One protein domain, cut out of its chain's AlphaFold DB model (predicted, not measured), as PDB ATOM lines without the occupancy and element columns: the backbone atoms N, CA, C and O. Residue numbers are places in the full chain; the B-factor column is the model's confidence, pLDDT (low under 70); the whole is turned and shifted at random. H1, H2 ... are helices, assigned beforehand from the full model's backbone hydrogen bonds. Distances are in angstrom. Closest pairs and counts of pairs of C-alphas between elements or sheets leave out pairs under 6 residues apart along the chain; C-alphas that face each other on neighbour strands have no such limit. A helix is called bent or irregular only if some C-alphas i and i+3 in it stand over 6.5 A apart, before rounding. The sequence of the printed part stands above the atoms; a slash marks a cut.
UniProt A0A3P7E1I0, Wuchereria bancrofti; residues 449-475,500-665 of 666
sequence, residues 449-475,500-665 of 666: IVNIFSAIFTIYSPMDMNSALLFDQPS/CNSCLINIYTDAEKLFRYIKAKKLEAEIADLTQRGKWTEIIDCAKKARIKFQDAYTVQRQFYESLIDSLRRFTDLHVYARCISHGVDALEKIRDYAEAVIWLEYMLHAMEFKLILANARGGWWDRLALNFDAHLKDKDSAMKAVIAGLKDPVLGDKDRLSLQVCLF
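Overview. This is residues 449 to 475 and 500 to 665 of the 666 residues of a protein of Wuchereria bancrofti (UniProt A0A3P7E1I0). A zigzag stack of helices runs along the longest axis: from H3 to H9 each helix folds back on the one before. At one end H1 crosses H3 and the small H2 packs on H3; at the other end H9 packs on H7 and H8. The printed part has 193 residues with nine named helices, H1 to H9 in chain order, and no named strand: the class is all helix. It is compact, with a radius of gyration of the C-alphas of 17.5 A and spans of 52 by 35 by 34 A.

Arrangement. H1, residues 449 to 460, touches H3, residues 511 to 532, with residues 451 to 455 alone, about perpendicular at 78 degrees; the closest C-alphas, of Ala 455 and Ile 518, are 6.6 A apart. H2, residues 467 to 471, touches H3 at Phe 471 and Ala 528, 5.2 A between C-alphas. H3 is the hub, touching four helices. H3, H4, residues 536 to 563, and H5, residues 573 to 590, form an up-and-down bundle, each helix running against the one before. H4 and H5, a hairpin, touch at a shallow tilt of 28 degrees, closest at the C-alphas of Ala 543 and Ile 581, 4.9 A. H5 touches H6, residues 594 to 606, opposite ways at 27 degrees, a shallow tilt; C-alphas 585 and 597 are closest, 5.1 A. H6 and H7, residues 615 to 632, form a hairpin, closest at C-alphas 598 and 625, 6.0 A. H7 touches H8, residues 636 to 648, closest at C-alphas 626 and 639, 4.4 A. H9, residues 654 to 662, touches H7, closest at C-alphas 619 and 656, 4.9 A, and H8, closest at C-alphas 643 and 660, 5.8 A. H1 and H9 are apart. Every O i to N i+4 pair is within hydrogen-bond range in H1, H3, H5, H6, H8 and H9; H4 has 22 of 24, H7 12 of 14, and H2 0 of 1, with 2 of 2 O i to N i+3 pairs.

Along the chain. H1 begins at C-alpha 449 (138.458, 114.923, 151.613). H3 is 31.6 A long, H5 25.7 A and H7 25.5 A. H4, the longest helix with 28 residues, spans 35.4 A; it is irregular, with C-alphas 556 and 559 8.1 A apart, and has a kink of 79 degrees near residue 557. H7 is only just irregular: C-alphas 616 and 619 are 6.9 A apart. H9 ends at C-alpha 662 (88.651, 114.419, 162.225).

Size, cuts and confidence. The two C-alphas farthest apart, of Cys 500 and Lys 634, are 56.9 A apart. Residues 476 to 499 are cut out, with 31.3 A between C-alphas 475 and 500. Of the links that are printed whole, none is long. Mean pLDDT of the printed part is 93.0; residues 500 to 502 and 665 are under 70.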
ATOM      1  N   ILE A 449     138.060 115.140 150.213       96.91
ATOM      2  CA  ILE A 449     138.458 114.923 151.613       96.91
ATOM      3  C   ILE A 449     137.256 115.017 152.551       96.91
ATOM      4  O   ILE A 449     137.041 114.148 153.397       96.91
ATOM      5  N   VAL A 450     136.390 116.015 152.354       96.83
ATOM      6  CA  VAL A 450     135.143 116.109 153.129       96.83
ATOM      7  C   VAL A 450     134.259 114.883 152.895       96.83
ATOM      8  O   VAL A 450     133.661 114.382 153.845       96.83
ATOM      9  N   ASN A 451     134.173 114.383 151.657       97.09
ATOM     10  CA  ASN A 451     133.381 113.200 151.326       97.09
ATOM     11  C   ASN A 451     133.901 111.953 152.045       97.09
ATOM     12  O   ASN A 451     133.103 111.255 152.667       97.09
ATOM     13  N   ILE A 452     135.207 111.675 151.976       97.48
ATOM     14  CA  ILE A 452     135.780 110.461 152.571       97.48
ATOM     15  C   ILE A 452     135.743 110.498 154.100       97.48
ATOM     16  O   ILE A 452     135.338 109.515 154.717       97.48
ATOM     17  N   PHE A 453     136.040 111.639 154.729       98.10
ATOM     18  CA  PHE A 453     135.912 111.770 156.183       98.10
ATOM     19  C   PHE A 453     134.452 111.660 156.630       98.10
ATOM     20  O   PHE A 453     134.149 110.922 157.566       98.10
ATOM     21  N   SER A 454     133.519 112.290 155.907       97.64
ATOM     22  CA  SER A 454     132.084 112.134 156.181       97.64
ATOM     23  C   SER A 454     131.620 110.688 156.007       97.64
ATOM     24  O   SER A 454     130.767 110.240 156.771       97.64
ATOM     25  N   ALA A 455     132.166 109.955 155.033       98.07
ATOM     26  CA  ALA A 455     131.875 108.544 154.798       98.07
ATOM     27  C   ALA A 455     132.342 107.671 155.973       98.07
ATOM     28  O   ALA A 455     131.544 106.902 156.506       98.07
ATOM     29  N   ILE A 456     133.581 107.856 156.440       98.01
ATOM     30  CA  ILE A 456     134.135 107.152 157.608       98.01
ATOM     31  C   ILE A 456     133.297 107.443 158.863       98.01
ATOM     32  O   ILE A 456     132.851 106.516 159.540       98.01
ATOM     33  N   PHE A 457     133.009 108.716 159.141       98.06
ATOM     34  CA  PHE A 457     132.180 109.114 160.284       98.06
ATOM     35  C   PHE A 457     130.765 108.529 160.192       98.06
ATOM     36  O   PHE A 457     130.202 108.082 161.189       98.06
ATOM     37  N   THR A 458     130.198 108.484 158.983       97.46
ATOM     38  CA  THR A 458     128.870 107.911 158.730       97.46
ATOM     39  C   THR A 458     128.839 106.401 158.952       97.46
ATOM     40  O   THR A 458     127.833 105.908 159.448       97.46
ATOM     41  N   ILE A 459     129.901 105.660 158.618       97.23
ATOM     42  CA  ILE A 459     129.996 104.229 158.953       97.23
ATOM     43  C   ILE A 459     130.062 104.046 160.473       97.23
ATOM     44  O   ILE A 459     129.405 103.156 161.009       97.23
ATOM     45  N   TYR A 460     130.847 104.881 161.160       95.94
ATOM     46  CA  TYR A 460     131.038 104.788 162.606       95.94
ATOM     47  C   TYR A 460     129.744 105.035 163.387       95.94
ATOM     48  O   TYR A 460     129.389 104.233 164.249       95.94
ATOM     49  N   SER A 461     129.026 106.116 163.067       94.53
ATOM     50  CA  SER A 461     127.704 106.388 163.633       94.53
ATOM     51  C   SER A 461     126.741 106.937 162.574       94.53
ATOM     52  O   SER A 461     126.645 108.151 162.374       94.53
ATOM     53  N   PRO A 462     125.975 106.059 161.895       94.89
ATOM     54  CA  PRO A 462     124.970 106.484 160.920       94.89
ATOM     55  C   PRO A 462     123.878 107.376 161.523       94.89
ATOM     56  O   PRO A 462     123.299 108.197 160.811       94.89
ATOM     57  N   MET A 463     123.593 107.207 162.822       92.77
ATOM     58  CA  MET A 463     122.573 107.965 163.550       92.77
ATOM     59  C   MET A 463     123.023 109.392 163.854       92.77
ATOM     60  O   MET A 463     122.310 110.322 163.484       92.77
ATOM     61  N   ASP A 464     124.203 109.571 164.453       93.63
ATOM     62  CA  ASP A 464     124.731 110.909 164.781       93.63
ATOM     63  C   ASP A 464     125.097 111.698 163.519       93.63
ATOM     64  O   ASP A 464     125.073 112.923 163.495       93.63
ATOM     65  N   MET A 465     125.389 110.990 162.427       96.65
ATOM     66  CA  MET A 465     125.687 111.595 161.136       96.65
ATOM     67  C   MET A 465     124.446 111.798 160.255       96.65
ATOM     68  O   MET A 465     124.607 112.055 159.064       96.65
ATOM     69  N   ASN A 466     123.217 111.678 160.759       94.99
ATOM     70  CA  ASN A 466     122.009 111.843 159.943       94.99
ATOM     71  C   ASN A 466     121.697 113.328 159.655       94.99
ATOM     72  O   ASN A 466     121.446 114.105 160.573       94.99
ATOM     73  N   SER A 467     121.646 113.716 158.377       96.42
ATOM     74  CA  SER A 467     121.398 115.102 157.943       96.42
ATOM     75  C   SER A 467     119.981 115.614 158.207       96.42
ATOM     76  O   SER A 467     119.791 116.825 158.218       96.42
ATOM     77  N   ALA A 468     119.018 114.741 158.522       94.71
ATOM     78  CA  ALA A 468     117.682 115.167 158.946       94.71
ATOM     79  C   ALA A 468     117.707 116.030 160.228       94.71
ATOM     80  O   ALA A 468     116.827 116.859 160.421       94.71
ATOM     81  N   LEU A 469     118.733 115.881 161.079       93.84
ATOM     82  CA  LEU A 469     118.899 116.693 162.291       93.84
ATOM     83  C   LEU A 469     119.110 118.186 161.981       93.84
ATOM     84  O   LEU A 469     118.822 119.033 162.821       93.84
ATOM     85  N   LEU A 470     119.591 118.522 160.780       94.90
ATOM     86  CA  LEU A 470     119.901 119.900 160.396       94.90
ATOM     87  C   LEU A 470     118.652 120.777 160.232       94.90
ATOM     88  O   LEU A 470     118.773 121.994 160.274       94.90
ATOM     89  N   PHE A 471     117.462 120.190 160.080       94.14
ATOM     90  CA  PHE A 471     116.212 120.956 160.074       94.14
ATOM     91  C   PHE A 471     115.849 121.475 161.472       94.14
ATOM     92  O   PHE A 471     115.352 122.590 161.595       94.14
ATOM     93  N   ASP A 472     116.157 120.703 162.519       91.96
ATOM     94  CA  ASP A 472     115.938 121.104 163.915       91.96
ATOM     95  C   ASP A 472     117.132 121.895 164.482       91.96
ATOM     96  O   ASP A 472     116.977 122.735 165.370       91.96
ATOM     97  N   GLN A 473     118.347 121.606 163.998       91.35
ATOM     98  CA  GLN A 473     119.611 122.172 164.478       91.35
ATOM     99  C   GLN A 473     120.501 122.636 163.302       91.35
ATOM    100  O   GLN A 473     121.531 122.018 163.019       91.35
ATOM    101  N   PRO A 474     120.152 123.738 162.612       87.66
ATOM    102  CA  PRO A 474     120.795 124.136 161.351       87.66
ATOM    103  C   PRO A 474     122.255 124.591 161.487       87.66
ATOM    104  O   PRO A 474     123.034 124.502 160.538       87.66
ATOM    105  N   SER A 475     122.662 125.058 162.669       85.97
ATOM    106  CA  SER A 475     124.033 125.515 162.935       85.97
ATOM    107  C   SER A 475     125.007 124.385 163.289       85.97
ATOM    108  O   SER A 475     126.213 124.626 163.401       85.97
ATOM    109  N   CYS A 500     128.645  97.029 175.997       50.23
ATOM    110  CA  CYS A 500     129.939  97.448 175.472       50.23
ATOM    111  C   CYS A 500     130.257  96.820 174.097       50.23
ATOM    112  O   CYS A 500     130.181  95.606 173.930       50.23
ATOM    113  N   ASN A 501     130.696  97.651 173.143       60.14
ATOM    114  CA  ASN A 501     131.303  97.281 171.852       60.14
ATOM    115  C   ASN A 501     130.434  96.497 170.842       60.14
ATOM    116  O   ASN A 501     130.842  95.438 170.361       60.14
ATOM    117  N   SER A 502     129.304  97.055 170.395       68.23
ATOM    118  CA  SER A 502     128.606  96.526 169.211       68.23
ATOM    119  C   SER A 502     129.482  96.611 167.950       68.23
ATOM    120  O   SER A 502     130.130  97.629 167.681       68.23
ATOM    121  N   CYS A 503     129.541  95.523 167.173       79.69
ATOM    122  CA  CYS A 503     130.170  95.516 165.849       79.69
ATOM    123  C   CYS A 503     129.580  96.625 164.965       79.69
ATOM    124  O   CYS A 503     128.401  96.961 165.093       79.69
ATOM    125  N   LEU A 504     130.394  97.172 164.055       90.36
ATOM    126  CA  LEU A 504     129.889  98.113 163.057       90.36
ATOM    127  C   LEU A 504     128.790  97.446 162.222       90.36
ATOM    128  O   LEU A 504     128.879  96.269 161.874       90.36
ATOM    129  N   ILE A 505     127.737  98.205 161.922       89.00
ATOM    130  CA  ILE A 505     126.600  97.698 161.155       89.00
ATOM    131  C   ILE A 505     126.981  97.712 159.669       89.00
ATOM    132  O   ILE A 505     127.273  98.761 159.085       89.00
ATOM    133  N   ASN A 506     126.955  96.540 159.040       90.80
ATOM    134  CA  ASN A 506     127.185  96.397 157.604       90.80
ATOM    135  C   ASN A 506     125.916  96.817 156.843       90.80
ATOM    136  O   ASN A 506     124.944  96.069 156.787       90.80
ATOM    137  N   ILE A 507     125.917  98.039 156.304       94.30
ATOM    138  CA  ILE A 507     124.802  98.637 155.553       94.30
ATOM    139  C   ILE A 507     125.135  98.671 154.059       94.30
ATOM    140  O   ILE A 507     124.311  98.284 153.239       94.30
ATOM    141  N   TYR A 508     126.335  99.130 153.693       95.02
ATOM    142  CA  TYR A 508     126.718  99.370 152.297       95.02
ATOM    143  C   TYR A 508     127.536  98.206 151.755       95.02
ATOM    144  O   TYR A 508     128.504  97.804 152.387       95.02
ATOM    145  N   THR A 509     127.190  97.686 150.578       92.81
ATOM    146  CA  THR A 509     127.938  96.574 149.963       92.81
ATOM    147  C   THR A 509     129.173  97.018 149.177       92.81
ATOM    148  O   THR A 509     130.044  96.203 148.905       92.81
ATOM    149  N   ASP A 510     129.262  98.302 148.826       93.77
ATOM    150  CA  ASP A 510     130.408  98.917 148.154       93.77
ATOM    151  C   ASP A 510     130.488 100.415 148.496       93.77
ATOM    152  O   ASP A 510     129.537 101.001 149.034       93.77
ATOM    153  N   ALA A 511     131.623 101.047 148.179       95.10
ATOM    154  CA  ALA A 511     131.786 102.483 148.374       95.10
ATOM    155  C   ALA A 511     130.815 103.309 147.522       95.10
ATOM    156  O   ALA A 511     130.371 104.358 147.976       95.10
ATOM    157  N   GLU A 512     130.438 102.875 146.320       95.08
ATOM    158  CA  GLU A 512     129.561 103.664 145.448       95.08
ATOM    159  C   GLU A 512     128.204 103.942 146.118       95.08
ATOM    160  O   GLU A 512     127.737 105.084 146.135       95.08
ATOM    161  N   LYS A 513     127.612 102.945 146.784       95.77
ATOM    162  CA  LYS A 513     126.389 103.116 147.589       95.77
ATOM    163  C   LYS A 513     126.586 104.090 148.751       95.77
ATOM    164  O   LYS A 513     125.740 104.957 148.978       95.77
ATOM    165  N   LEU A 514     127.710 103.988 149.461       97.01
ATOM    166  CA  LEU A 514     128.040 104.901 150.557       97.01
ATOM    167  C   LEU A 514     128.201 106.344 150.059       97.01
ATOM    168  O   LEU A 514     127.616 107.263 150.627       97.01
ATOM    169  N   PHE A 515     128.954 106.569 148.984       97.11
ATOM    170  CA  PHE A 515     129.199 107.914 148.460       97.11
ATOM    171  C   PHE A 515     127.954 108.525 147.800       97.11
ATOM    172  O   PHE A 515     127.769 109.741 147.896       97.11
ATOM    173  N   ARG A 516     127.046 107.722 147.227       96.79
ATOM    174  CA  ARG A 516     125.708 108.199 146.830       96.79
ATOM    175  C   ARG A 516     124.900 108.680 148.027       96.79
ATOM    176  O   ARG A 516     124.333 109.770 147.961       96.79
ATOM    177  N   TYR A 517     124.923 107.941 149.137       97.59
ATOM    178  CA  TYR A 517     124.291 108.381 150.381       97.59
ATOM    179  C   TYR A 517     124.907 109.689 150.898       97.59
ATOM    180  O   TYR A 517     124.174 110.631 151.191       97.59
ATOM    181  N   ILE A 518     126.241 109.821 150.910       97.92
ATOM    182  CA  ILE A 518     126.913 111.085 151.270       97.92
ATOM    183  C   ILE A 518     126.492 112.240 150.347       97.92
ATOM    184  O   ILE A 518     126.231 113.344 150.826       97.92
ATOM    185  N   LYS A 519     126.377 112.002 149.035       97.39
ATOM    186  CA  LYS A 519     125.918 113.009 148.064       97.39
ATOM    187  C   LYS A 519     124.467 113.431 148.313       97.39
ATOM    188  O   LYS A 519     124.171 114.621 148.224       97.39
ATOM    189  N   ALA A 520     123.587 112.491 148.652       98.24
ATOM    190  CA  ALA A 520     122.198 112.785 148.997       98.24
ATOM    191  C   ALA A 520     122.108 113.628 150.280       98.24
ATOM    192  O   ALA A 520     121.424 114.649 150.291       98.24
ATOM    193  N   LYS A 521     122.880 113.278 151.319       97.87
ATOM    194  CA  LYS A 521     122.955 114.048 152.575       97.87
ATOM    195  C   LYS A 521     123.409 115.491 152.366       97.87
ATOM    196  O   LYS A 521     122.928 116.385 153.050       97.87
ATOM    197  N   LYS A 522     124.333 115.733 151.428       96.24
ATOM    198  CA  LYS A 522     124.771 117.095 151.077       96.24
ATOM    199  C   LYS A 522     123.640 117.931 150.481       96.24
ATOM    200  O   LYS A 522     123.507 119.088 150.854       96.24
ATOM    201  N   LEU A 523     122.828 117.338 149.604       97.68
ATOM    202  CA  LEU A 523     121.653 118.005 149.038       97.68
ATOM    203  C   LEU A 523     120.588 118.276 150.113       97.68
ATOM    204  O   LEU A 523     119.990 119.342 150.126       97.68
ATOM    205  N   GLU A 524     120.376 117.338 151.039       97.90
ATOM    206  CA  GLU A 524     119.467 117.544 152.175       97.90
ATOM    207  C   GLU A 524     119.957 118.658 153.111       97.90
ATOM    208  O   GLU A 524     119.171 119.504 153.524       97.90
ATOM    209  N   ALA A 525     121.260 118.709 153.399       96.14
ATOM    210  CA  ALA A 525     121.858 119.782 154.189       96.14
ATOM    211  C   ALA A 525     121.731 121.159 153.508       96.14
ATOM    212  O   ALA A 525     121.530 122.161 154.190       96.14
ATOM    213  N   GLU A 526     121.824 121.214 152.176       95.96
ATOM    214  CA  GLU A 526     121.555 122.427 151.392       95.96
ATOM    215  C   GLU A 526     120.087 122.858 151.525       95.96
ATOM    216  O   GLU A 526     119.818 124.025 151.795       95.96
ATOM    217  N   ILE A 527     119.137 121.921 151.432       98.00
ATOM    218  CA  ILE A 527     117.712 122.207 151.656       98.00
ATOM    219  C   ILE A 527     117.457 122.708 153.084       98.00
ATOM    220  O   ILE A 527     116.691 123.657 153.250       98.00
ATOM    221  N   ALA A 528     118.107 122.141 154.103       96.76
ATOM    222  CA  ALA A 528     117.981 122.614 155.483       96.76
ATOM    223  C   ALA A 528     118.486 124.065 155.645       96.76
ATOM    224  O   ALA A 528     117.794 124.902 156.227       96.76
ATOM    225  N   ASP A 529     119.643 124.402 155.061       94.66
ATOM    226  CA  ASP A 529     120.197 125.769 155.064       94.66
ATOM    227  C   ASP A 529     119.294 126.761 154.303       94.66
ATOM    228  O   ASP A 529     119.046 127.869 154.781       94.66
ATOM    229  N   LEU A 530     118.730 126.360 153.158       96.66
ATOM    230  CA  LEU A 530     117.779 127.180 152.399       96.66
ATOM    231  C   LEU A 530     116.448 127.375 153.138       96.66
ATOM    232  O   LEU A 530     115.876 128.466 153.074       96.66
ATOM    233  N   THR A 531     115.984 126.349 153.859       96.02
ATOM    234  CA  THR A 531     114.792 126.411 154.723       96.02
ATOM    235  C   THR A 531     114.966 127.473 155.801       96.02
ATOM    236  O   THR A 531     114.084 128.314 155.963       96.02
ATOM    237  N   GLN A 532     116.124 127.510 156.472       93.33
ATOM    238  CA  GLN A 532     116.432 128.539 157.477       93.33
ATOM    239  C   GLN A 532     116.397 129.958 156.882       93.33
ATOM    240  O   GLN A 532     115.952 130.897 157.534       93.33
ATOM    241  N   ARG A 533     116.831 130.118 155.627       93.86
ATOM    242  CA  ARG A 533     116.860 131.412 154.920       93.86
ATOM    243  C   ARG A 533     115.536 131.788 154.246       93.86
ATOM    244  O   ARG A 533     115.482 132.823 153.585       93.86
ATOM    245  N   GLY A 534     114.501 130.950 154.336       95.01
ATOM    246  CA  GLY A 534     113.204 131.181 153.688       95.01
ATOM    247  C   GLY A 534     113.261 131.229 152.154       95.01
ATOM    248  O   GLY A 534     112.413 131.859 151.521       95.01
ATOM    249  N   LYS A 535     114.261 130.593 151.532       96.50
ATOM    250  CA  LYS A 535     114.473 130.603 150.074       96.50
ATOM    251  C   LYS A 535     113.691 129.478 149.385       96.50
ATOM    252  O   LYS A 535     114.267 128.537 148.843       96.50
ATOM    253  N   TRP A 536     112.364 129.576 149.405       97.54
ATOM    254  CA  TRP A 536     111.458 128.497 148.980       97.54
ATOM    255  C   TRP A 536     111.635 128.051 147.522       97.54
ATOM    256  O   TRP A 536     111.567 126.860 147.232       97.54
ATOM    257  N   THR A 537     111.926 128.974 146.604       97.30
ATOM    258  CA  THR A 537     112.152 128.654 145.183       97.30
ATOM    259  C   THR A 537     113.403 127.800 144.966       97.30
ATOM    260  O   THR A 537     113.363 126.824 144.221       97.30
ATOM    261  N   GLU A 538     114.495 128.113 145.667       97.61
ATOM    262  CA  GLU A 538     115.743 127.341 145.615       97.61
ATOM    263  C   GLU A 538     115.552 125.938 146.223       97.61
ATOM    264  O   GLU A 538     116.091 124.959 145.704       97.61
ATOM    265  N   ILE A 539     114.723 125.808 147.270       98.21
ATOM    266  CA  ILE A 539     114.356 124.502 147.848       98.21
ATOM    267  C   ILE A 539     113.632 123.639 146.815       98.21
ATOM    268  O   ILE A 539     113.972 122.466 146.658       98.21
ATOM    269  N   ILE A 540     112.674 124.212 146.080       98.21
ATOM    270  CA  ILE A 540     111.932 123.506 145.027       98.21
ATOM    271  C   ILE A 540     112.886 123.022 143.929       98.21
ATOM    272  O   ILE A 540     112.790 121.870 143.501       98.21
ATOM    273  N   ASP A 541     113.848 123.846 143.507       97.93
ATOM    274  CA  ASP A 541     114.860 123.448 142.521       97.93
ATOM    275  C   ASP A 541     115.746 122.301 143.037       97.93
ATOM    276  O   ASP A 541     116.019 121.335 142.312       97.93
ATOM    277  N   CYS A 542     116.163 122.349 144.304       98.13
ATOM    278  CA  CYS A 542     116.893 121.256 144.947       98.13
ATOM    279  C   CYS A 542     116.054 119.976 145.052       98.13
ATOM    280  O   CYS A 542     116.565 118.884 144.787       98.13
ATOM    281  N   ALA A 543     114.766 120.090 145.366       98.11
ATOM    282  CA  ALA A 543     113.853 118.958 145.452       98.11
ATOM    283  C   ALA A 543     113.560 118.340 144.070       98.11
ATOM    284  O   ALA A 543     113.545 117.115 143.939       98.11
ATOM    285  N   LYS A 544     113.457 119.148 143.005       97.90
ATOM    286  CA  LYS A 544     113.389 118.667 141.610       97.90
ATOM    287  C   LYS A 544     114.644 117.881 141.226       97.90
ATOM    288  O   LYS A 544     114.543 116.778 140.690       97.90
ATOM    289  N   LYS A 545     115.835 118.388 141.574       97.46
ATOM    290  CA  LYS A 545     117.102 117.649 141.396       97.46
ATOM    291  C   LYS A 545     117.118 116.342 142.196       97.46
ATOM    292  O   LYS A 545     117.652 115.344 141.713       97.46
ATOM    293  N   ALA A 546     116.565 116.337 143.412       97.93
ATOM    294  CA  ALA A 546     116.447 115.132 144.232       97.93
ATOM    295  C   ALA A 546     115.524 114.094 143.584       97.93
ATOM    296  O   ALA A 546     115.862 112.916 143.585       97.93
ATOM    297  N   ARG A 547     114.413 114.528 142.980       96.28
ATOM    298  CA  ARG A 547     113.463 113.659 142.276       96.28
ATOM    299  C   ARG A 547     114.086 112.920 141.094       96.28
ATOM    300  O   ARG A 547     113.941 111.704 141.020       96.28
ATOM    301  N   ILE A 548     114.836 113.619 140.240       95.74
ATOM    302  CA  ILE A 548     115.557 112.995 139.112       95.74
ATOM    303  C   ILE A 548     116.532 111.935 139.643       95.74
ATOM    304  O   ILE A 548     116.478 110.767 139.266       95.74
ATOM    305  N   LYS A 549     117.366 112.312 140.624       96.41
ATOM    306  CA  LYS A 549     118.334 111.387 141.235       96.41
ATOM    307  C   LYS A 549     117.670 110.202 141.932       96.41
ATOM    308  O   LYS A 549     118.253 109.124 141.961       96.41
ATOM    309  N   PHE A 550     116.489 110.394 142.515       95.87
ATOM    310  CA  PHE A 550     115.714 109.336 143.151       95.87
ATOM    311  C   PHE A 550     115.248 108.296 142.128       95.87
ATOM    312  O   PHE A 550     115.449 107.106 142.360       95.87
ATOM    313  N   GLN A 551     114.692 108.729 140.993       92.98
ATOM    314  CA  GLN A 551     114.252 107.839 139.910       92.98
ATOM    315  C   GLN A 551     115.432 107.038 139.327       92.98
ATOM    316  O   GLN A 551     115.362 105.807 139.213       92.98
ATOM    317  N   ASP A 552     116.555 107.712 139.058       92.70
ATOM    318  CA  ASP A 552     117.786 107.075 138.574       92.70
ATOM    319  C   ASP A 552     118.329 106.051 139.585       92.70
ATOM    320  O   ASP A 552     118.645 104.905 139.245       92.70
ATOM    321  N   ALA A 553     118.416 106.443 140.861       93.00
ATOM    322  CA  ALA A 553     118.917 105.584 141.926       93.00
ATOM    323  C   ALA A 553     118.001 104.379 142.163       93.00
ATOM    324  O   ALA A 553     118.506 103.276 142.378       93.00
ATOM    325  N   TYR A 554     116.678 104.556 142.092       92.78
ATOM    326  CA  TYR A 554     115.721 103.482 142.349       92.78
ATOM    327  C   TYR A 554     115.848 102.388 141.292       92.78
ATOM    328  O   TYR A 554     115.967 101.212 141.641       92.78
ATOM    329  N   THR A 555     115.943 102.774 140.017       89.95
ATOM    330  CA  THR A 555     116.139 101.847 138.892       89.95
ATOM    331  C   THR A 555     117.362 100.949 139.090       89.95
ATOM    332  O   THR A 555     117.305  99.747 138.831       89.95
ATOM    333  N   VAL A 556     118.462 101.506 139.603       90.15
ATOM    334  CA  VAL A 556     119.732 100.783 139.776       90.15
ATOM    335  C   VAL A 556     119.808 100.024 141.106       90.15
ATOM    336  O   VAL A 556     120.419  98.958 141.175       90.15
ATOM    337  N   GLN A 557     119.229 100.558 142.184       89.11
ATOM    338  CA  GLN A 557     119.471 100.083 143.553       89.11
ATOM    339  C   GLN A 557     118.269  99.431 144.234       89.11
ATOM    340  O   GLN A 557     118.375  99.048 145.402       89.11
ATOM    341  N   ARG A 558     117.149  99.241 143.529       90.43
ATOM    342  CA  ARG A 558     115.931  98.636 144.085       90.43
ATOM    343  C   ARG A 558     116.198  97.359 144.886       90.43
ATOM    344  O   ARG A 558     115.772  97.266 146.031       90.43
ATOM    345  N   GLN A 559     116.941  96.406 144.318       92.07
ATOM    346  CA  GLN A 559     117.231  95.128 144.984       92.07
ATOM    347  C   GLN A 559     118.022  95.313 146.286       92.07
ATOM    348  O   GLN A 559     117.722  94.677 147.293       92.07
ATOM    349  N   PHE A 560     119.011  96.214 146.285       92.70
ATOM    350  CA  PHE A 560     119.784  96.545 147.479       92.70
ATOM    351  C   PHE A 560     118.879  97.148 148.559       92.70
ATOM    352  O   PHE A 560     118.865  96.661 149.689       92.70
ATOM    353  N   TYR A 561     118.071  98.145 148.200       91.06
ATOM    354  CA  TYR A 561     117.167  98.816 149.131       91.06
ATOM    355  C   TYR A 561     116.123  97.860 149.732       91.06
ATOM    356  O   TYR A 561     115.907  97.850 150.945       91.06
ATOM    357  N   GLU A 562     115.507  97.018 148.897       90.82
ATOM    358  CA  GLU A 562     114.522  96.016 149.324       90.82
ATOM    359  C   GLU A 562     115.140  94.920 150.211       90.82
ATOM    360  O   GLU A 562     114.449  94.384 151.079       90.82
ATOM    361  N   SER A 563     116.435  94.618 150.054       92.38
ATOM    362  CA  SER A 563     117.139  93.625 150.882       92.38
ATOM    363  C   SER A 563     117.434  94.094 152.313       92.38
ATOM    364  O   SER A 563     117.632  93.270 153.209       92.38
ATOM    365  N   LEU A 564     117.445  95.411 152.552       93.02
ATOM    366  CA  LEU A 564     117.713  95.987 153.868       93.02
ATOM    367  C   LEU A 564     116.513  95.830 154.812       93.02
ATOM    368  O   LEU A 564     115.347  95.949 154.420       93.02
ATOM    369  N   ILE A 565     116.813  95.648 156.101       91.24
ATOM    370  CA  ILE A 565     115.825  95.727 157.185       91.24
ATOM    371  C   ILE A 565     115.267  97.157 157.255       91.24
ATOM    372  O   ILE A 565     116.011  98.124 157.089       91.24
ATOM    373  N   ASP A 566     113.971  97.298 157.550       87.08
ATOM    374  CA  ASP A 566     113.234  98.570 157.588       87.08
ATOM    375  C   ASP A 566     113.962  99.688 158.360       87.08
ATOM    376  O   ASP A 566     114.011 100.833 157.907       87.08
ATOM    377  N   SER A 567     114.577  99.362 159.503       89.48
ATOM    378  CA  SER A 567     115.307 100.321 160.341       89.48
ATOM    379  C   SER A 567     116.615 100.820 159.724       89.48
ATOM    380  O   SER A 567     117.068 101.898 160.097       89.48
ATOM    381  N   LEU A 568     117.211 100.075 158.786       93.17
ATOM    382  CA  LEU A 568     118.467 100.432 158.114       93.17
ATOM    383  C   LEU A 568     118.244 101.178 156.798       93.17
ATOM    384  O   LEU A 568     119.108 101.943 156.379       93.17
ATOM    385  N   ARG A 569     117.067 101.029 156.175       93.59
ATOM    386  CA  ARG A 569     116.716 101.725 154.924       93.59
ATOM    387  C   ARG A 569     116.848 103.245 155.012       93.59
ATOM    388  O   ARG A 569     117.134 103.886 154.008       93.59
ATOM    389  N   ARG A 570     116.694 103.829 156.208       93.28
ATOM    390  CA  ARG A 570     116.880 105.275 156.439       93.28
ATOM    391  C   ARG A 570     118.296 105.789 156.178       93.28
ATOM    392  O   ARG A 570     118.462 106.993 156.008       93.28
ATOM    393  N   PHE A 571     119.285 104.898 156.137       95.59
ATOM    394  CA  PHE A 571     120.688 105.210 155.864       95.59
ATOM    395  C   PHE A 571     121.050 104.926 154.397       95.59
ATOM    396  O   PHE A 571     122.099 104.362 154.101       95.59
ATOM    397  N   THR A 572     120.148 105.262 153.476       95.95
ATOM    398  CA  THR A 572     120.340 105.101 152.027       95.95
ATOM    399  C   THR A 572     120.026 106.404 151.306       95.95
ATOM    400  O   THR A 572     119.272 107.240 151.811       95.95
ATOM    401  N   ASP A 573     120.618 106.598 150.131       96.76
ATOM    402  CA  ASP A 573     120.392 107.768 149.279       96.76
ATOM    403  C   ASP A 573     118.921 107.920 148.882       96.76
ATOM    404  O   ASP A 573     118.381 109.018 148.993       96.76
ATOM    405  N   LEU A 574     118.248 106.821 148.525       95.71
ATOM    406  CA  LEU A 574     116.816 106.796 148.212       95.71
ATOM    407  C   LEU A 574     115.965 107.400 149.326       95.71
ATOM    408  O   LEU A 574     115.087 108.222 149.070       95.71
ATOM    409  N   HIS A 575     116.244 107.027 150.573       95.51
ATOM    410  CA  HIS A 575     115.485 107.536 151.706       95.51
ATOM    411  C   HIS A 575     115.753 109.026 151.961       95.51
ATOM    412  O   HIS A 575     114.833 109.751 152.331       95.51
ATOM    413  N   VAL A 576     116.983 109.500 151.739       97.24
ATOM    414  CA  VAL A 576     117.324 110.930 151.848       97.24
ATOM    415  C   VAL A 576     116.667 111.737 150.730       97.24
ATOM    416  O   VAL A 576     116.019 112.738 151.010       97.24
ATOM    417  N   TYR A 577     116.762 111.294 149.473       97.68
ATOM    418  CA  TYR A 577     116.118 111.990 148.358       97.68
ATOM    419  C   TYR A 577     114.599 112.059 148.529       97.68
ATOM    420  O   TYR A 577     114.014 113.101 148.253       97.68
ATOM    421  N   ALA A 578     113.965 111.008 149.055       96.59
ATOM    422  CA  ALA A 578     112.544 111.041 149.388       96.59
ATOM    423  C   ALA A 578     112.206 112.126 150.430       96.59
ATOM    424  O   ALA A 578     111.189 112.804 150.289       96.59
ATOM    425  N   ARG A 579     113.066 112.354 151.436       97.05
ATOM    426  CA  ARG A 579     112.886 113.469 152.389       97.05
ATOM    427  C   ARG A 579     113.068 114.821 151.710       97.05
ATOM    428  O   ARG A 579     112.254 115.709 151.931       97.05
ATOM    429  N   CYS A 580     114.058 114.958 150.827       98.07
ATOM    430  CA  CYS A 580     114.231 116.169 150.021       98.07
ATOM    431  C   CYS A 580     112.979 116.493 149.188       98.07
ATOM    432  O   CYS A 580     112.584 117.653 149.114       98.07
ATOM    433  N   ILE A 581     112.345 115.483 148.580       97.68
ATOM    434  CA  ILE A 581     111.096 115.652 147.818       97.68
ATOM    435  C   ILE A 581     109.955 116.078 148.751       97.68
ATOM    436  O   ILE A 581     109.232 117.014 148.419       97.68
ATOM    437  N   SER A 582     109.845 115.471 149.940       96.93
ATOM    438  CA  SER A 582     108.864 115.874 150.959       96.93
ATOM    439  C   SER A 582     109.033 117.338 151.377       96.93
ATOM    440  O   SER A 582     108.051 118.065 151.420       96.93
ATOM    441  N   HIS A 583     110.262 117.809 151.606       97.27
ATOM    442  CA  HIS A 583     110.521 119.228 151.894       97.27
ATOM    443  C   HIS A 583     110.249 120.149 150.698       97.27
ATOM    444  O   HIS A 583     109.921 121.322 150.871       97.27
ATOM    445  N   GLY A 584     110.347 119.628 149.473       97.94
ATOM    446  CA  GLY A 584     109.891 120.328 148.277       97.94
ATOM    447  C   GLY A 584     108.385 120.591 148.286       97.94
ATOM    448  O   GLY A 584     107.975 121.680 147.897       97.94
ATOM    449  N   VAL A 585     107.575 119.650 148.790       97.90
ATOM    450  CA  VAL A 585     106.131 119.864 148.992       97.90
ATOM    451  C   VAL A 585     105.889 120.989 149.991       97.90
ATOM    452  O   VAL A 585     105.143 121.913 149.676       97.90
ATOM    453  N   ASP A 586     106.572 120.968 151.139       96.70
ATOM    454  CA  ASP A 586     106.458 122.042 152.132       96.70
ATOM    455  C   ASP A 586     106.772 123.409 151.492       96.70
ATOM    456  O   ASP A 586     106.054 124.387 151.699       96.70
ATOM    457  N   ALA A 587     107.816 123.485 150.659       97.84
ATOM    458  CA  ALA A 587     108.191 124.710 149.957       97.84
ATOM    459  C   ALA A 587     107.162 125.150 148.897       97.84
ATOM    460  O   ALA A 587     106.891 126.349 148.791       97.84
ATOM    461  N   LEU A 588     106.560 124.215 148.150       98.15
ATOM    462  CA  LEU A 588     105.468 124.495 147.204       98.15
ATOM    463  C   LEU A 588     104.256 125.100 147.923       98.15
ATOM    464  O   LEU A 588     103.706 126.114 147.491       98.15
ATOM    465  N   GLU A 589     103.891 124.546 149.078       97.11
ATOM    466  CA  GLU A 589     102.810 125.076 149.911       97.11
ATOM    467  C   GLU A 589     103.137 126.478 150.454       97.11
ATOM    468  O   GLU A 589     102.256 127.341 150.511       97.11
ATOM    469  N   LYS A 590     104.406 126.758 150.797       96.77
ATOM    470  CA  LYS A 590     104.854 128.095 151.240       96.77
ATOM    471  C   LYS A 590     104.752 129.155 150.146       96.77
ATOM    472  O   LYS A 590     104.419 130.298 150.459       96.77
ATOM    473  N   ILE A 591     104.983 128.791 148.884       96.77
ATOM    474  CA  ILE A 591     104.772 129.695 147.738       96.77
ATOM    475  C   ILE A 591     103.330 129.679 147.209       96.77
ATOM    476  O   ILE A 591     103.037 130.385 146.246       96.77
ATOM    477  N   ARG A 592     102.426 128.928 147.858       96.98
ATOM    478  CA  ARG A 592     101.003 128.772 147.504       96.98
ATOM    479  C   ARG A 592     100.748 128.086 146.159       96.98
ATOM    480  O   ARG A 592      99.675 128.258 145.580       96.98
ATOM    481  N   ASP A 593     101.689 127.277 145.682       96.94
ATOM    482  CA  ASP A 593     101.484 126.416 144.516       96.94
ATOM    483  C   ASP A 593     100.896 125.065 144.950       96.94
ATOM    484  O   ASP A 593     101.542 124.016 144.940       96.94
ATOM    485  N   TYR A 594      99.646 125.113 145.415       97.73
ATOM    486  CA  TYR A 594      98.955 123.944 145.960       97.73
ATOM    487  C   TYR A 594      98.647 122.887 144.898       97.73
ATOM    488  O   TYR A 594      98.562 121.706 145.224       97.73
ATOM    489  N   ALA A 595      98.499 123.294 143.633       97.18
ATOM    490  CA  ALA A 595      98.262 122.367 142.533       97.18
ATOM    491  C   ALA A 595      99.484 121.466 142.316       97.18
ATOM    492  O   ALA A 595      99.348 120.242 142.287       97.18
ATOM    493  N   GLU A 596     100.682 122.049 142.251       97.22
ATOM    494  CA  GLU A 596     101.920 121.279 142.126       97.22
ATOM    495  C   GLU A 596     102.228 120.483 143.408       97.22
ATOM    496  O   GLU A 596     102.663 119.332 143.337       97.22
ATOM    497  N   ALA A 597     101.938 121.043 144.591       97.92
ATOM    498  CA  ALA A 597     102.090 120.330 145.863       97.92
ATOM    499  C   ALA A 597     101.248 119.041 145.909       97.92
ATOM    500  O   ALA A 597     101.750 117.988 146.305       97.92
ATOM    501  N   VAL A 598      99.990 119.102 145.455       97.86
ATOM    502  CA  VAL A 598      99.099 117.935 145.337       97.86
ATOM    503  C   VAL A 598      99.682 116.892 144.389       97.86
ATOM    504  O   VAL A 598      99.763 115.724 144.761       97.86
ATOM    505  N   ILE A 599     100.168 117.305 143.218       97.08
ATOM    506  CA  ILE A 599     100.799 116.406 142.237       97.08
ATOM    507  C   ILE A 599     101.979 115.643 142.864       97.08
ATOM    508  O   ILE A 599     102.159 114.442 142.638       97.08
ATOM    509  N   TRP A 600     102.791 116.316 143.678       97.39
ATOM    510  CA  TRP A 600     103.935 115.695 144.348       97.39
ATOM    511  C   TRP A 600     103.523 114.774 145.496       97.39
ATOM    512  O   TRP A 600     104.098 113.694 145.644       97.39
ATOM    513  N   LEU A 601     102.520 115.162 146.284       97.37
ATOM    514  CA  LEU A 601     101.946 114.316 147.332       97.37
ATOM    515  C   LEU A 601     101.352 113.035 146.744       97.37
ATOM    516  O   LEU A 601     101.655 111.946 147.230       97.37
ATOM    517  N   GLU A 602     100.572 113.141 145.668       96.26
ATOM    518  CA  GLU A 602     100.019 111.985 144.964       96.26
ATOM    519  C   GLU A 602     101.122 111.071 144.430       96.26
ATOM    520  O   GLU A 602     101.023 109.851 144.586       96.26
ATOM    521  N   TYR A 603     102.193 111.636 143.861       94.28
ATOM    522  CA  TYR A 603     103.357 110.860 143.433       94.28
ATOM    523  C   TYR A 603     103.980 110.090 144.608       94.28
ATOM    524  O   TYR A 603     104.117 108.871 144.528       94.28
ATOM    525  N   MET A 604     104.287 110.747 145.731       94.90
ATOM    526  CA  MET A 604     104.880 110.078 146.903       94.90
ATOM    527  C   MET A 604     103.950 109.039 147.549       94.90
ATOM    528  O   MET A 604     104.410 108.057 148.138       94.90
ATOM    529  N   LEU A 605     102.634 109.232 147.466       94.50
ATOM    530  CA  LEU A 605     101.657 108.327 148.066       94.50
ATOM    531  C   LEU A 605     101.405 107.077 147.218       94.50
ATOM    532  O   LEU A 605     101.277 105.994 147.804       94.50
ATOM    533  N   HIS A 606     101.369 107.207 145.888       91.89
ATOM    534  CA  HIS A 606     100.938 106.136 144.984       91.89
ATOM    535  C   HIS A 606     102.064 105.468 144.189       91.89
ATOM    536  O   HIS A 606     101.906 104.315 143.779       91.89
ATOM    537  N   ALA A 607     103.191 106.147 143.962       90.25
ATOM    538  CA  ALA A 607     104.299 105.573 143.207       90.25
ATOM    539  C   ALA A 607     104.868 104.340 143.931       90.25
ATOM    540  O   ALA A 607     105.084 104.341 145.151       90.25
ATOM    541  N   MET A 608     105.110 103.258 143.183       86.29
ATOM    542  CA  MET A 608     105.560 101.980 143.751       86.29
ATOM    543  C   MET A 608     106.899 102.131 144.483       86.29
ATOM    544  O   MET A 608     107.150 101.462 145.487       86.29
ATOM    545  N   GLU A 609     107.730 103.047 144.000       86.97
ATOM    546  CA  GLU A 609     109.048 103.389 144.508       86.97
ATOM    547  C   GLU A 609     108.997 103.890 145.953       86.97
ATOM    548  O   GLU A 609     109.893 103.586 146.738       86.97
ATOM    549  N   PHE A 610     107.918 104.575 146.339       89.53
ATOM    550  CA  PHE A 610     107.725 105.110 147.688       89.53
ATOM    551  C   PHE A 610     107.066 104.126 148.655       89.53
ATOM    552  O   PHE A 610     107.066 104.363 149.862       89.53
ATOM    553  N   LYS A 611     106.553 102.983 148.183       83.84
ATOM    554  CA  LYS A 611     105.819 102.015 149.023       83.84
ATOM    555  C   LYS A 611     106.602 101.555 150.259       83.84
ATOM    556  O   LYS A 611     106.012 101.259 151.294       83.84
ATOM    557  N   LEU A 612     107.929 101.475 150.147       82.55
ATOM    558  CA  LEU A 612     108.838 101.031 151.212       82.55
ATOM    559  C   LEU A 612     109.670 102.176 151.813       82.55
ATOM    560  O   LEU A 612     110.614 101.917 152.566       82.55
ATOM    561  N   ILE A 613     109.372 103.425 151.461       87.39
ATOM    562  CA  ILE A 613     110.165 104.609 151.808       87.39
ATOM    563  C   ILE A 613     109.296 105.560 152.623       87.39
ATOM    564  O   ILE A 613     108.133 105.765 152.304       87.39
ATOM    565  N   LEU A 614     109.855 106.113 153.705       84.93
ATOM    566  CA  LEU A 614     109.163 107.078 154.572       84.93
ATOM    567  C   LEU A 614     107.757 106.630 155.011       84.93
ATOM    568  O   LEU A 614     106.830 107.426 155.113       84.93
ATOM    569  N   ALA A 615     107.620 105.343 155.336       85.11
ATOM    570  CA  ALA A 615     106.395 104.744 155.865       85.11
ATOM    571  C   ALA A 615     105.757 105.580 156.995       85.11
ATOM    572  O   ALA A 615     104.549 105.776 157.027       85.11
ATOM    573  N   ASN A 616     106.586 106.132 157.884       85.41
ATOM    574  CA  ASN A 616     106.173 106.971 159.007       85.41
ATOM    575  C   ASN A 616     105.714 108.392 158.625       85.41
ATOM    576  O   ASN A 616     105.158 109.070 159.479       85.41
ATOM    577  N   ALA A 617     105.968 108.858 157.398       89.37
ATOM    578  CA  ALA A 617     105.539 110.172 156.911       89.37
ATOM    579  C   ALA A 617     104.211 110.116 156.135       89.37
ATOM    580  O   ALA A 617     103.548 111.138 155.989       89.37
ATOM    581  N   ARG A 618     103.794 108.924 155.678       92.22
ATOM    582  CA  ARG A 618     102.596 108.737 154.840       92.22
ATOM    583  C   ARG A 618     101.326 109.308 155.464       92.22
ATOM    584  O   ARG A 618     100.508 109.873 154.751       92.22
ATOM    585  N   GLY A 619     101.174 109.185 156.782       91.47
ATOM    586  CA  GLY A 619     100.040 109.763 157.499       91.47
ATOM    587  C   GLY A 619      99.970 111.286 157.369       91.47
ATOM    588  O   GLY A 619      98.918 111.817 157.031       91.47
ATOM    589  N   GLY A 620     101.107 111.967 157.531       91.83
ATOM    590  CA  GLY A 620     101.211 113.408 157.294       91.83
ATOM    591  C   GLY A 620     100.975 113.783 155.831       91.83
ATOM    592  O   GLY A 620     100.318 114.778 155.559       91.83
ATOM    593  N   TRP A 621     101.439 112.977 154.874       94.91
ATOM    594  CA  TRP A 621     101.190 113.238 153.452       94.91
ATOM    595  C   TRP A 621      99.713 113.129 153.072       94.91
ATOM    596  O   TRP A 621      99.222 113.986 152.344       94.91
ATOM    597  N   TRP A 622      98.992 112.121 153.573       95.83
ATOM    598  CA  TRP A 622      97.543 112.018 153.367       95.83
ATOM    599  C   TRP A 622      96.792 113.204 153.979       95.83
ATOM    600  O   TRP A 622      95.881 113.733 153.347       95.83
ATOM    601  N   ASP A 623      97.194 113.632 155.179       93.52
ATOM    602  CA  ASP A 623      96.620 114.793 155.868       93.52
ATOM    603  C   ASP A 623      96.827 116.086 155.062       93.52
ATOM    604  O   ASP A 623      95.863 116.782 154.742       93.52
ATOM    605  N   ARG A 624      98.065 116.357 154.619       94.99
ATOM    606  CA  ARG A 624      98.373 117.503 153.746       94.99
ATOM    607  C   ARG A 624      97.643 117.428 152.408       94.99
ATOM    608  O   ARG A 624      97.153 118.451 151.939       94.99
ATOM    609  N   LEU A 625      97.526 116.243 151.804       96.78
ATOM    610  CA  LEU A 625      96.804 116.052 150.542       96.78
ATOM    611  C   LEU A 625      95.322 116.416 150.692       96.78
ATOM    612  O   LEU A 625      94.801 117.198 149.898       96.78
ATOM    613  N   ALA A 626      94.661 115.891 151.727       95.26
ATOM    614  CA  ALA A 626      93.265 116.201 152.019       95.26
ATOM    615  C   ALA A 626      93.061 117.699 152.299       95.26
ATOM    616  O   ALA A 626      92.153 118.308 151.736       95.26
ATOM    617  N   LEU A 627      93.946 118.306 153.096       94.21
ATOM    618  CA  LEU A 627      93.903 119.734 153.413       94.21
ATOM    619  C   LEU A 627      94.101 120.608 152.171       94.21
ATOM    620  O   LEU A 627      93.373 121.584 151.989       94.21
ATOM    621  N   ASN A 628      95.051 120.269 151.297       96.24
ATOM    622  CA  ASN A 628      95.284 121.017 150.063       96.24
ATOM    623  C   ASN A 628      94.070 120.951 149.128       96.24
ATOM    624  O   ASN A 628      93.688 121.979 148.561       96.24
ATOM    625  N   PHE A 629      93.422 119.789 149.005       96.30
ATOM    626  CA  PHE A 629      92.183 119.670 148.240       96.30
ATOM    627  C   PHE A 629      91.042 120.492 148.843       96.30
ATOM    628  O   PHE A 629      90.426 121.277 148.123       96.30
ATOM    629  N   ASP A 630      90.779 120.355 150.142       93.32
ATOM    630  CA  ASP A 630      89.635 121.001 150.792       93.32
ATOM    631  C   ASP A 630      89.829 122.519 150.940       93.32
ATOM    632  O   ASP A 630      89.069 123.317 150.385       93.32
ATOM    633  N   ALA A 631      90.890 122.941 151.630       92.85
ATOM    634  CA  ALA A 631      91.078 124.334 152.025       92.85
ATOM    635  C   ALA A 631      91.616 125.224 150.895       92.85
ATOM    636  O   ALA A 631      91.282 126.411 150.828       92.85
ATOM    637  N   HIS A 632      92.464 124.682 150.015       93.92
ATOM    638  CA  HIS A 632      93.202 125.487 149.038       93.92
ATOM    639  C   HIS A 632      92.665 125.353 147.609       93.92
ATOM    640  O   HIS A 632      92.473 126.370 146.941       93.92
ATOM    641  N   LEU A 633      92.373 124.132 147.154       95.04
ATOM    642  CA  LEU A 633      91.816 123.876 145.819       95.04
ATOM    643  C   LEU A 633      90.281 123.847 145.792       95.04
ATOM    644  O   LEU A 633      89.698 123.922 144.711       95.04
ATOM    645  N   LYS A 634      89.625 123.800 146.962       93.54
ATOM    646  CA  LYS A 634      88.160 123.745 147.123       93.54
ATOM    647  C   LYS A 634      87.511 122.557 146.403       93.54
ATOM    648  O   LYS A 634      86.360 122.639 145.974       93.54
ATOM    649  N   ASP A 635      88.239 121.450 146.293       94.07
ATOM    650  CA  ASP A 635      87.773 120.189 145.720       94.07
ATOM    651  C   ASP A 635      87.455 119.195 146.843       94.07
ATOM    652  O   ASP A 635      88.268 118.354 147.235       94.07
ATOM    653  N   LYS A 636      86.235 119.311 147.374       91.93
ATOM    654  CA  LYS A 636      85.757 118.471 148.479       91.93
ATOM    655  C   LYS A 636      85.661 116.993 148.108       91.93
ATOM    656  O   LYS A 636      85.889 116.134 148.959       91.93
ATOM    657  N   ASP A 637      85.349 116.684 146.851       93.63
ATOM    658  CA  ASP A 637      85.230 115.301 146.390       93.63
ATOM    659  C   ASP A 637      86.594 114.610 146.396       93.63
ATOM    660  O   ASP A 637      86.715 113.459 146.830       93.63
ATOM    661  N   SER A 638      87.636 115.302 145.930       94.85
ATOM    662  CA  SER A 638      89.008 114.789 145.975       94.85
ATOM    663  C   SER A 638      89.554 114.747 147.399       94.85
ATOM    664  O   SER A 638      90.199 113.760 147.759       94.85
ATOM    665  N   ALA A 639      89.218 115.724 148.249       93.81
ATOM    666  CA  ALA A 639      89.560 115.688 149.671       93.81
ATOM    667  C   ALA A 639      88.970 114.447 150.366       93.81
ATOM    668  O   ALA A 639      89.699 113.681 150.996       93.81
ATOM    669  N   MET A 640      87.673 114.181 150.174       93.11
ATOM    670  CA  MET A 640      87.000 113.000 150.725       93.11
ATOM    671  C   MET A 640      87.639 111.697 150.220       93.11
ATOM    672  O   MET A 640      87.889 110.774 151.002       93.11
ATOM    673  N   LYS A 641      87.966 111.613 148.924       94.74
ATOM    674  CA  LYS A 641      88.677 110.452 148.357       94.74
ATOM    675  C   LYS A 641      90.054 110.262 148.992       94.74
ATOM    676  O   LYS A 641      90.386 109.129 149.341       94.74
ATOM    677  N   ALA A 642      90.820 111.337 149.183       94.79
ATOM    678  CA  ALA A 642      92.131 111.294 149.826       94.79
ATOM    679  C   ALA A 642      92.034 110.796 151.275       94.79
ATOM    680  O   ALA A 642      92.794 109.914 151.675       94.79
ATOM    681  N   VAL A 643      91.051 111.274 152.042       94.22
ATOM    682  CA  VAL A 643      90.808 110.807 153.416       94.22
ATOM    683  C   VAL A 643      90.457 109.317 153.444       94.22
ATOM    684  O   VAL A 643      91.056 108.551 154.203       94.22
ATOM    685  N   ILE A 644      89.531 108.866 152.592       93.78
ATOM    686  CA  ILE A 644      89.145 107.447 152.509       93.78
ATOM    687  C   ILE A 644      90.344 106.573 152.116       93.78
ATOM    688  O   ILE A 644      90.532 105.499 152.698       93.78
ATOM    689  N   ALA A 645      91.152 107.012 151.149       93.66
ATOM    690  CA  ALA A 645      92.356 106.305 150.723       93.66
ATOM    691  C   ALA A 645      93.389 106.220 151.857       93.66
ATOM    692  O   ALA A 645      93.872 105.127 152.163       93.66
ATOM    693  N   GLY A 646      93.636 107.324 152.568       92.66
ATOM    694  CA  GLY A 646      94.512 107.348 153.738       92.66
ATOM    695  C   GLY A 646      94.044 106.413 154.854       92.66
ATOM    696  O   GLY A 646      94.831 105.630 155.377       92.66
ATOM    697  N   LEU A 647      92.747 106.374 155.171       92.68
ATOM    698  CA  LEU A 647      92.206 105.460 156.191       92.68
ATOM    699  C   LEU A 647      92.309 103.971 155.814       92.68
ATOM    700  O   LEU A 647      92.293 103.109 156.711       92.68
ATOM    701  N   LYS A 648      92.403 103.661 154.516       92.54
ATOM    702  CA  LYS A 648      92.635 102.309 153.983       92.54
ATOM    703  C   LYS A 648      94.117 101.936 153.922       92.54
ATOM    704  O   LYS A 648      94.423 100.746 153.823       92.54
ATOM    705  N   ASP A 649      95.026 102.903 154.000       90.50
ATOM    706  CA  ASP A 649      96.462 102.649 153.944       90.50
ATOM    707  C   ASP A 649      96.934 101.939 155.240       90.50
ATOM    708  O   ASP A 649      96.728 102.431 156.355       90.50
ATOM    709  N   PRO A 650      97.530 100.733 155.126       87.98
ATOM    710  CA  PRO A 650      97.845  99.881 156.273       87.98
ATOM    711  C   PRO A 650      99.024 100.381 157.113       87.98
ATOM    712  O   PRO A 650      99.290  99.805 158.170       87.98
ATOM    713  N   VAL A 651      99.764 101.383 156.637       85.80
ATOM    714  CA  VAL A 651     100.994 101.872 157.272       85.80
ATOM    715  C   VAL A 651     100.720 103.021 158.249       85.80
ATOM    716  O   VAL A 651     101.571 103.318 159.088       85.80
ATOM    717  N   LEU A 652      99.538 103.649 158.191       87.30
ATOM    718  CA  LEU A 652      99.221 104.803 159.035       87.30
ATOM    719  C   LEU A 652      99.258 104.459 160.524       87.30
ATOM    720  O   LEU A 652      98.650 103.488 160.983       87.30
ATOM    721  N   GLY A 653      99.927 105.322 161.286       84.14
ATOM    722  CA  GLY A 653      99.887 105.278 162.739       84.14
ATOM    723  C   GLY A 653      98.525 105.710 163.288       84.14
ATOM    724  O   GLY A 653      97.780 106.451 162.648       84.14
ATOM    725  N   ASP A 654      98.224 105.295 164.522       86.28
ATOM    726  CA  ASP A 654      96.968 105.629 165.214       86.28
ATOM    727  C   ASP A 654      96.700 107.152 165.255       86.28
ATOM    728  O   ASP A 654      95.553 107.575 165.134       86.28
ATOM    729  N   LYS A 655      97.751 107.979 165.395       87.06
ATOM    730  CA  LYS A 655      97.652 109.451 165.423       87.06
ATOM    731  C   LYS A 655      97.169 110.026 164.086       87.06
ATOM    732  O   LYS A 655      96.262 110.854 164.066       87.06
ATOM    733  N   ASP A 656      97.777 109.604 162.984       87.66
ATOM    734  CA  ASP A 656      97.461 110.143 161.659       87.66
ATOM    735  C   ASP A 656      96.096 109.640 161.194       87.66
ATOM    736  O   ASP A 656      95.302 110.391 160.638       87.66
ATOM    737  N   ARG A 657      95.771 108.385 161.533       89.49
ATOM    738  CA  ARG A 657      94.435 107.829 161.324       89.49
ATOM    739  C   ARG A 657      93.365 108.660 162.035       89.49
ATOM    740  O   ARG A 657      92.333 108.936 161.436       89.49
ATOM    741  N   LEU A 658      93.611 109.067 163.284       87.36
ATOM    742  CA  LEU A 658      92.700 109.947 164.018       87.36
ATOM    743  C   LEU A 658      92.593 111.328 163.357       87.36
ATOM    744  O   LEU A 658      91.492 111.847 163.237       87.36
ATOM    745  N   SER A 659      93.711 111.897 162.898       84.97
ATOM    746  CA  SER A 659      93.732 113.215 162.242       84.97
ATOM    747  C   SER A 659      92.879 113.212 160.966       84.97
ATOM    748  O   SER A 659      91.983 114.036 160.824       84.97
ATOM    749  N   LEU A 660      93.029 112.182 160.125       87.95
ATOM    750  CA  LEU A 660      92.189 111.983 158.938       87.95
ATOM    751  C   LEU A 660      90.713 111.728 159.270       87.95
ATOM    752  O   LEU A 660      89.835 112.154 158.530       87.95
ATOM    753  N   GLN A 661      90.415 111.033 160.374       87.13
ATOM    754  CA  GLN A 661      89.030 110.850 160.819       87.13
ATOM    755  C   GLN A 661      88.389 112.174 161.229       87.13
ATOM    756  O   GLN A 661      87.217 112.374 160.937       87.13
ATOM    757  N   VAL A 662      89.140 113.078 161.867       81.36
ATOM    758  CA  VAL A 662      88.651 114.419 162.225       81.36
ATOM    759  C   VAL A 662      88.275 115.218 160.973       81.36
ATOM    760  O   VAL A 662      87.243 115.881 160.987       81.36
ATOM    761  N   CYS A 663      89.017 115.078 159.870       73.79
ATOM    762  CA  CYS A 663      88.663 115.686 158.583       73.79
ATOM    763  C   CYS A 663      87.330 115.190 157.991       73.79
ATOM    764  O   CYS A 663      86.806 115.853 157.111       73.79
ATOM    765  N   LEU A 664      86.776 114.052 158.437       70.06
ATOM    766  CA  LEU A 664      85.436 113.600 158.020       70.06
ATOM    767  C   LEU A 664      84.299 114.269 158.806       70.06
ATOM    768  O   LEU A 664      83.147 114.173 158.388       70.06
ATOM    769  N   PHE A 665      84.592 114.849 159.973       60.09
ATOM    770  CA  PHE A 665      83.579 115.476 160.833       60.09
ATOM    771  C   PHE A 665      83.311 116.942 160.482       60.09
ATOM    772  O   PHE A 665      82.285 117.475 160.910       60.09
TER     773      PHE A 665